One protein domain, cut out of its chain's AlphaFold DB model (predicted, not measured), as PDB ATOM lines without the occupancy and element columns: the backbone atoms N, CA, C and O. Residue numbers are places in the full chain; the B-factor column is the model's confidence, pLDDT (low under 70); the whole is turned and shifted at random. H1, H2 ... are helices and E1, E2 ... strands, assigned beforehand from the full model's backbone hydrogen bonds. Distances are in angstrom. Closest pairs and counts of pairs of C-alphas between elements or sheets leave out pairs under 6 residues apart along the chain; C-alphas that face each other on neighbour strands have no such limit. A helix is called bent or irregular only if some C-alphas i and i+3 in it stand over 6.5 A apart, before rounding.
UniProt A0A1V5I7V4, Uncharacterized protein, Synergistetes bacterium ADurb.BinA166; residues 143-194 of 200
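Overview. This is residues 143 to 194 of the 200 residues of an uncharacterized protein of Synergistetes bacterium ADurb.BinA166 (UniProt A0A1V5I7V4). A sharply kinked helix, H1, folds back on itself near residue 163, with H3 packed on it about perpendicular; a small strand hairpin, E1 and E2, lies off at one end. The short H2 comes between H1 and H3 along the chain. The printed part has 52 residues, mostly helix, in the order E1, E2, H1, H2, H3; the sheet E1 - E2 is antiparallel. It is compact, with a radius of gyration of the C-alphas of 11.2 A, yet elongated, spanning 37 by 22 by 15 A.

Arrangement. E1, residues 143 to 145, and E2, residues 148 to 151, form an antiparallel hairpin; N 143 and O 150 are 2.9 A apart and N 145 and O 148 2.8 A, within hydrogen-bond range. E1 is apart from H1, residues 154 to 170. H1 is irregular, with C-alphas 162 and 165 9.4 A apart, and has a kink of 132 degrees near residue 163. With residues 155 to 156 alone, H1 only just touches H2, residues 172 to 175, with 3 pairs of C-alphas within 8 A; the closest C-alphas, of Ala 156 and Leu 175, are 6.1 A apart. H1 touches H3, residues 183 to 190, about perpendicular at 79 degrees, H1's line being a rough one; the closest C-alphas, of Ala 159 and Val 189, are 6.1 A apart. H2 and H3 are close but not clearly touching, the closest C-alphas, of Tyr 174 and Tyr 185, being 7.0 A apart. Every O i to N i+4 pair is within hydrogen-bond range in H3, and 11 of 13 in H1; H2 is too short for one.

Along the chain. E1 begins at C-alpha 143 (26.523, 44.095, -27.141). From first to last C-alpha, E1 is 6.5 A, E2 10.1 A, H1 15.7 A, H2 4.9 A and H3 10.2 A. H3 ends at C-alpha 190 (11.377, 33.893, -42.918).

Size, cuts and confidence. The farthest C-alphas, of Ala 147 and Arg 194, are 38.0 A apart. The printed part has no cut and no long link. No printed residue is under 70 in pLDDT.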
ATOM      1  N   VAL A 143      26.843  42.731 -26.703       81.69
ATOM      2  CA  VAL A 143      26.523  44.095 -27.141       81.69
ATOM      3  C   VAL A 143      26.209  44.985 -25.942       81.69
ATOM      4  O   VAL A 143      25.727  44.517 -24.908       81.69
ATOM      5  N   HIS A 144      26.505  46.276 -26.078       81.00
ATOM      6  CA  HIS A 144      26.162  47.271 -25.066       81.00
ATOM      7  C   HIS A 144      24.710  47.718 -25.243       81.00
ATOM      8  O   HIS A 144      24.287  48.067 -26.342       81.00
ATOM      9  N   SER A 145      23.967  47.743 -24.142       76.81
ATOM     10  CA  SER A 145      22.603  48.255 -24.043       76.81
ATOM     11  C   SER A 145      22.584  49.342 -22.969       76.81
ATOM     12  O   SER A 145      22.332  49.071 -21.794       76.81
ATOM     13  N   GLY A 146      22.897  50.577 -23.361       81.88
ATOM     14  CA  GLY A 146      23.149  51.660 -22.409       81.88
ATOM     15  C   GLY A 146      24.414  51.380 -21.593       81.88
ATOM     16  O   GLY A 146      25.488  51.221 -22.166       81.88
ATOM     17  N   ALA A 147      24.281  51.311 -20.267       83.25
ATOM     18  CA  ALA A 147      25.382  50.963 -19.364       83.25
ATOM     19  C   ALA A 147      25.589  49.442 -19.200       83.25
ATOM     20  O   ALA A 147      26.613  49.022 -18.662       83.25
ATOM     21  N   ASP A 148      24.641  48.618 -19.662       82.81
ATOM     22  CA  ASP A 148      24.677  47.166 -19.475       82.81
ATOM     23  C   ASP A 148      25.388  46.461 -20.635       82.81
ATOM     24  O   ASP A 148      25.206  46.812 -21.802       82.81
ATOM     25  N   LEU A 149      26.116  45.385 -20.331       84.38
ATOM     26  CA  LEU A 149      26.648  44.454 -21.326       84.38
ATOM     27  C   LEU A 149      25.762  43.204 -21.378       84.38
ATOM     28  O   LEU A 149      25.635  42.495 -20.377       84.38
ATOM     29  N   ARG A 150      25.162  42.914 -22.535       84.00
ATOM     30  CA  ARG A 150      24.234  41.783 -22.718       84.00
ATOM     31  C   ARG A 150      24.757  40.795 -23.764       84.00
ATOM     32  O   ARG A 150      25.488  41.216 -24.663       84.00
ATOM     33  N   PRO A 151      24.424  39.494 -23.667       84.19
ATOM     34  CA  PRO A 151      24.705  38.538 -24.737       84.19
ATOM     35  C   PRO A 151      24.089  39.004 -26.059       84.19
ATOM     36  O   PRO A 151      22.980  39.535 -26.056       84.19
ATOM     37  N   TYR A 152      24.796  38.796 -27.171       85.94
ATOM     38  CA  TYR A 152      24.238  39.012 -28.504       85.94
ATOM     39  C   TYR A 152      23.784  37.665 -29.075       85.94
ATOM     40  O   TYR A 152      24.630  36.829 -29.404       85.94
ATOM     41  N   PRO A 153      22.470  37.385 -29.116       87.50
ATOM     42  CA  PRO A 153      21.991  36.095 -29.580       87.50
ATOM     43  C   PRO A 153      22.160  35.984 -31.096       87.50
ATOM     44  O   PRO A 153      21.899  36.933 -31.829       87.50
ATOM     45  N   LEU A 154      22.509  34.788 -31.581       89.75
ATOM     46  CA  LEU A 154      22.622  34.497 -33.019       89.75
ATOM     47  C   LEU A 154      21.358  34.905 -33.797       89.75
ATOM     48  O   LEU A 154      21.433  35.388 -34.921       89.75
ATOM     49  N   TRP A 155      20.189  34.752 -33.180       91.56
ATOM     50  CA  TRP A 155      18.907  35.132 -33.770       91.56
ATOM     51  C   TRP A 155      18.759  36.645 -33.982       91.56
ATOM     52  O   TRP A 155      18.112  37.053 -34.942       91.56
ATOM     53  N   ALA A 156      19.413  37.484 -33.170       91.12
ATOM     54  CA  ALA A 156      19.452  38.926 -33.424       91.12
ATOM     55  C   ALA A 156      20.197  39.214 -34.728       91.12
ATOM     56  O   ALA A 156      19.691  39.946 -35.576       91.12
ATOM     57  N   GLU A 157      21.347  38.565 -34.931       92.00
ATOM     58  CA  GLU A 157      22.125  38.717 -36.161       92.00
ATOM     59  C   GLU A 157      21.332  38.273 -37.392       92.00
ATOM     60  O   GLU A 157      21.290  38.977 -38.398       92.00
ATOM     61  N   VAL A 158      20.653  37.130 -37.297       94.56
ATOM     62  CA  VAL A 158      19.804  36.601 -38.371       94.56
ATOM     63  C   VAL A 158      18.693  37.595 -38.731       94.56
ATOM     64  O   VAL A 158      18.527  37.926 -39.905       94.56
ATOM     65  N   ALA A 159      17.945  38.102 -37.745       95.06
ATOM     66  CA  ALA A 159      16.879  39.075 -37.982       95.06
ATOM     67  C   ALA A 159      17.420  40.379 -38.590       95.06
ATOM     68  O   ALA A 159      16.865  40.890 -39.568       95.06
ATOM     69  N   ARG A 160      18.553  40.866 -38.073       93.81
ATOM     70  CA  ARG A 160      19.234  42.073 -38.550       93.81
ATOM     71  C   ARG A 160      19.709  41.946 -39.996       93.81
ATOM     72  O   ARG A 160      19.584  42.900 -40.760       93.81
ATOM     73  N   GLN A 161      20.242  40.794 -40.399       95.12
ATOM     74  CA  GLN A 161      20.663  40.568 -41.787       95.12
ATOM     75  C   GLN A 161      19.474  40.441 -42.752       95.12
ATOM     76  O   GLN A 161      19.576  40.884 -43.894       95.12
ATOM     77  N   ILE A 162      18.348  39.872 -42.307       95.44
ATOM     78  CA  ILE A 162      17.153  39.696 -43.148       95.44
ATOM     79  C   ILE A 162      16.374  40.998 -43.345       95.44
ATOM     80  O   ILE A 162      15.950  41.294 -44.460       95.44
ATOM     81  N   GLY A 163      16.140  41.756 -42.275       93.06
ATOM     82  CA  GLY A 163      15.226  42.903 -42.296       93.06
ATOM     83  C   GLY A 163      15.771  44.156 -41.624       93.06
ATOM     84  O   GLY A 163      15.006  45.066 -41.313       93.06
ATOM     85  N   GLY A 164      17.081  44.218 -41.387       93.94
ATOM     86  CA  GLY A 164      17.722  45.365 -40.756       93.94
ATOM     87  C   GLY A 164      17.332  45.543 -39.289       93.94
ATOM     88  O   GLY A 164      16.755  44.665 -38.648       93.94
ATOM     89  N   SER A 165      17.640  46.729 -38.765       91.88
ATOM     90  CA  SER A 165      17.325  47.112 -37.385       91.88
ATOM     91  C   SER A 165      15.822  47.163 -37.100       91.88
ATOM     92  O   SER A 165      15.419  47.038 -35.949       91.88
ATOM     93  N   GLU A 166      14.992  47.356 -38.128       94.56
ATOM     94  CA  GLU A 166      13.534  47.367 -37.987       94.56
ATOM     95  C   GLU A 166      13.007  45.975 -37.628       94.56
ATOM     96  O   GLU A 166      12.304  45.824 -36.629       94.56
ATOM     97  N   LEU A 167      13.405  44.944 -38.384       94.44
ATOM     98  CA  LEU A 167      13.003  43.573 -38.078       94.44
ATOM     99  C   LEU A 167      13.620  43.079 -36.768       94.44
ATOM    100  O   LEU A 167      12.935  42.413 -36.000       94.44
ATOM    101  N   GLU A 168      14.883  43.423 -36.493       92.44
ATOM    102  CA  GLU A 168      15.537  43.107 -35.215       92.44
ATOM    103  C   GLU A 168      14.750  43.680 -34.021       92.44
ATOM    104  O   GLU A 168      14.528  42.978 -33.034       92.44
ATOM    105  N   ALA A 169      14.259  44.920 -34.130       91.50
ATOM    106  CA  ALA A 169      13.425  45.540 -33.103       91.50
ATOM    107  C   ALA A 169      12.041  44.874 -32.979       91.50
ATOM    108  O   ALA A 169      11.592  44.619 -31.859       91.50
ATOM    109  N   ASP A 170      11.383  44.537 -34.097       92.81
ATOM    110  CA  ASP A 170      10.063  43.871 -34.107       92.81
ATOM    111  C   ASP A 170      10.087  42.448 -33.510       92.81
ATOM    112  O   ASP A 170       9.060  41.914 -33.073       92.81
ATOM    113  N   VAL A 171      11.262  41.816 -33.466       92.62
ATOM    114  CA  VAL A 171      11.455  40.500 -32.839       92.62
ATOM    115  C   VAL A 171      12.205  40.563 -31.509       92.62
ATOM    116  O   VAL A 171      12.561  39.516 -30.973       92.62
ATOM    117  N   SER A 172      12.416  41.756 -30.944       89.06
ATOM    118  CA  SER A 172      13.209  41.963 -29.719       89.06
ATOM    119  C   SER A 172      12.750  41.128 -28.519       89.06
ATOM    120  O   SER A 172      13.592  40.603 -27.789       89.06
ATOM    121  N   ASP A 173      11.444  40.889 -28.372       87.31
ATOM    122  CA  ASP A 173      10.889  40.008 -27.334       87.31
ATOM    123  C   ASP A 173      11.455  38.577 -27.397       87.31
ATOM    124  O   ASP A 173      11.644  37.931 -26.364       87.31
ATOM    125  N   TYR A 174      11.788  38.082 -28.594       85.31
ATOM    126  CA  TYR A 174      12.442  36.783 -28.777       85.31
ATOM    127  C   TYR A 174      13.936  36.830 -28.441       85.31
ATOM    128  O   TYR A 174      14.511  35.813 -28.063       85.31
ATOM    129  N   LEU A 175      14.573  37.998 -28.558       81.44
ATOM    130  CA  LEU A 175      16.019  38.181 -28.385       81.44
ATOM    131  C   LEU A 175      16.433  38.326 -26.915       81.44
ATOM    132  O   LEU A 175      17.599  38.145 -26.575       81.44
ATOM    133  N   HIS A 176      15.490  38.649 -26.031       76.62
ATOM    134  CA  HIS A 176      15.736  38.749 -24.591       76.62
ATOM    135  C   HIS A 176      15.610  37.416 -23.849       76.62
ATOM    136  O   HIS A 176      15.889  37.348 -22.648       76.62
ATOM    137  N   ARG A 177      15.206  36.352 -24.546       77.75
ATOM    138  CA  ARG A 177      15.042  35.023 -23.968       77.75
ATOM    139  C   ARG A 177      16.335  34.211 -24.086       77.75
ATOM    140  O   ARG A 177      17.153  34.430 -24.973       77.75
ATOM    141  N   LEU A 178      16.520  33.270 -23.161       73.25
ATOM    142  CA  LEU A 178      17.657  32.338 -23.161       73.25
ATOM    143  C   LEU A 178      17.351  31.023 -23.900       73.25
ATOM    144  O   LEU A 178      18.220  30.157 -23.982       73.25
ATOM    145  N   ASP A 179      16.126  30.851 -24.402       79.94
ATOM    146  CA  ASP A 179      15.695  29.692 -25.179       79.94
ATOM    147  C   ASP A 179      15.696  29.974 -26.689       79.94
ATOM    148  O   ASP A 179      15.980  31.079 -27.153       79.94
ATOM    149  N   SER A 180      15.448  28.928 -27.483       82.12
ATOM    150  CA  SER A 180      15.323  29.087 -28.934       82.12
ATOM    151  C   SER A 180      14.023  29.828 -29.279       82.12
ATOM    152  O   SER A 180      13.014  29.593 -28.611       82.12
ATOM    153  N   PRO A 181      14.009  30.669 -30.331       89.25
ATOM    154  CA  PRO A 181      12.790  31.295 -30.813       89.25
ATOM    155  C   PRO A 181      11.740  30.257 -31.217       89.25
ATOM    156  O   PRO A 181      12.068  29.135 -31.606       89.25
ATOM    157  N   ASP A 182      10.473  30.652 -31.144       91.06
ATOM    158  CA  ASP A 182       9.338  29.818 -31.532       91.06
ATOM    159  C   ASP A 182       8.858  30.120 -32.966       91.06
ATOM    160  O   ASP A 182       9.459  30.898 -33.714       91.06
ATOM    161  N   GLU A 183       7.764  29.475 -33.372       92.69
ATOM    162  CA  GLU A 183       7.158  29.632 -34.697       92.69
ATOM    163  C   GLU A 183       6.850  31.097 -35.051       92.69
ATOM    164  O   GLU A 183       6.975  31.487 -36.214       92.69
ATOM    165  N   GLY A 184       6.497  31.930 -34.065       93.75
ATOM    166  CA  GLY A 184       6.195  33.342 -34.276       93.75
ATOM    167  C   GLY A 184       7.399  34.114 -34.813       93.75
ATOM    168  O   GLY A 184       7.263  34.878 -35.773       93.75
ATOM    169  N   TYR A 185       8.588  33.852 -34.267       94.69
ATOM    170  CA  TYR A 185       9.842  34.397 -34.784       94.69
ATOM    171  C   TYR A 185      10.101  33.924 -36.217       94.69
ATOM    172  O   TYR A 185      10.300  34.745 -37.115       94.69
ATOM    173  N   PHE A 186      10.045  32.609 -36.464       94.44
ATOM    174  CA  PHE A 186      10.346  32.052 -37.786       94.44
ATOM    175  C   PHE A 186       9.390  32.576 -38.862       94.44
ATOM    176  O   PHE A 186       9.823  32.882 -39.973       94.44
ATOM    177  N   LYS A 187       8.107  32.752 -38.530       95.06
ATOM    178  CA  LYS A 187       7.110  33.323 -39.438       95.06
ATOM    179  C   LYS A 187       7.388  34.794 -39.751       95.06
ATOM    180  O   LYS A 187       7.273  35.180 -40.910       95.06
ATOM    181  N   LYS A 188       7.767  35.607 -38.760       95.19
ATOM    182  CA  LYS A 188       8.127  37.019 -38.981       95.19
ATOM    183  C   LYS A 188       9.390  37.155 -39.837       95.19
ATOM    184  O   LYS A 188       9.404  37.902 -40.818       95.19
ATOM    185  N   VAL A 189      10.432  36.398 -39.492       95.94
ATOM    186  CA  VAL A 189      11.750  36.520 -40.124       95.94
ATOM    187  C   VAL A 189      11.779  35.870 -41.507       95.94
ATOM    188  O   VAL A 189      12.212  36.498 -42.468       95.94
ATOM    189  N   PHE A 190      11.245  34.660 -41.671       95.50
ATOM    190  CA  PHE A 190      11.377  33.893 -42.918       95.50
ATOM    191  C   PHE A 190      10.077  33.730 -43.713       95.50
ATOM    192  O   PHE A 190      10.113  33.234 -44.838       95.50
ATOM    193  N   GLY A 191       8.925  34.139 -43.172       94.69
ATOM    194  CA  GLY A 191       7.631  33.970 -43.833       94.69
ATOM    195  C   GLY A 191       7.603  34.574 -45.239       94.69
ATOM    196  O   GLY A 191       7.871  35.760 -45.418       94.69
ATOM    197  N   GLY A 192       7.286  33.743 -46.237       92.56
ATOM    198  CA  GLY A 192       7.215  34.148 -47.644       92.56
ATOM    199  C   GLY A 192       8.568  34.400 -48.322       92.56
ATOM    200  O   GLY A 192       8.579  34.846 -49.465       92.56
ATOM    201  N   ARG A 193       9.699  34.120 -47.657       94.81
ATOM    202  CA  ARG A 193      11.049  34.349 -48.192       94.81
ATOM    203  C   ARG A 193      11.755  33.034 -48.491       94.81
ATOM    204  O   ARG A 193      11.849  32.161 -47.629       94.81
ATOM    205  N   ARG A 194      12.366  32.932 -49.672       96.81
ATOM    206  CA  ARG A 194      13.401  31.925 -49.940       96.81
ATOM    207  C   ARG A 194      14.671  32.387 -49.230       96.81
ATOM    208  O   ARG A 194      15.204  33.442 -49.567       96.81
TER     209      ARG A 194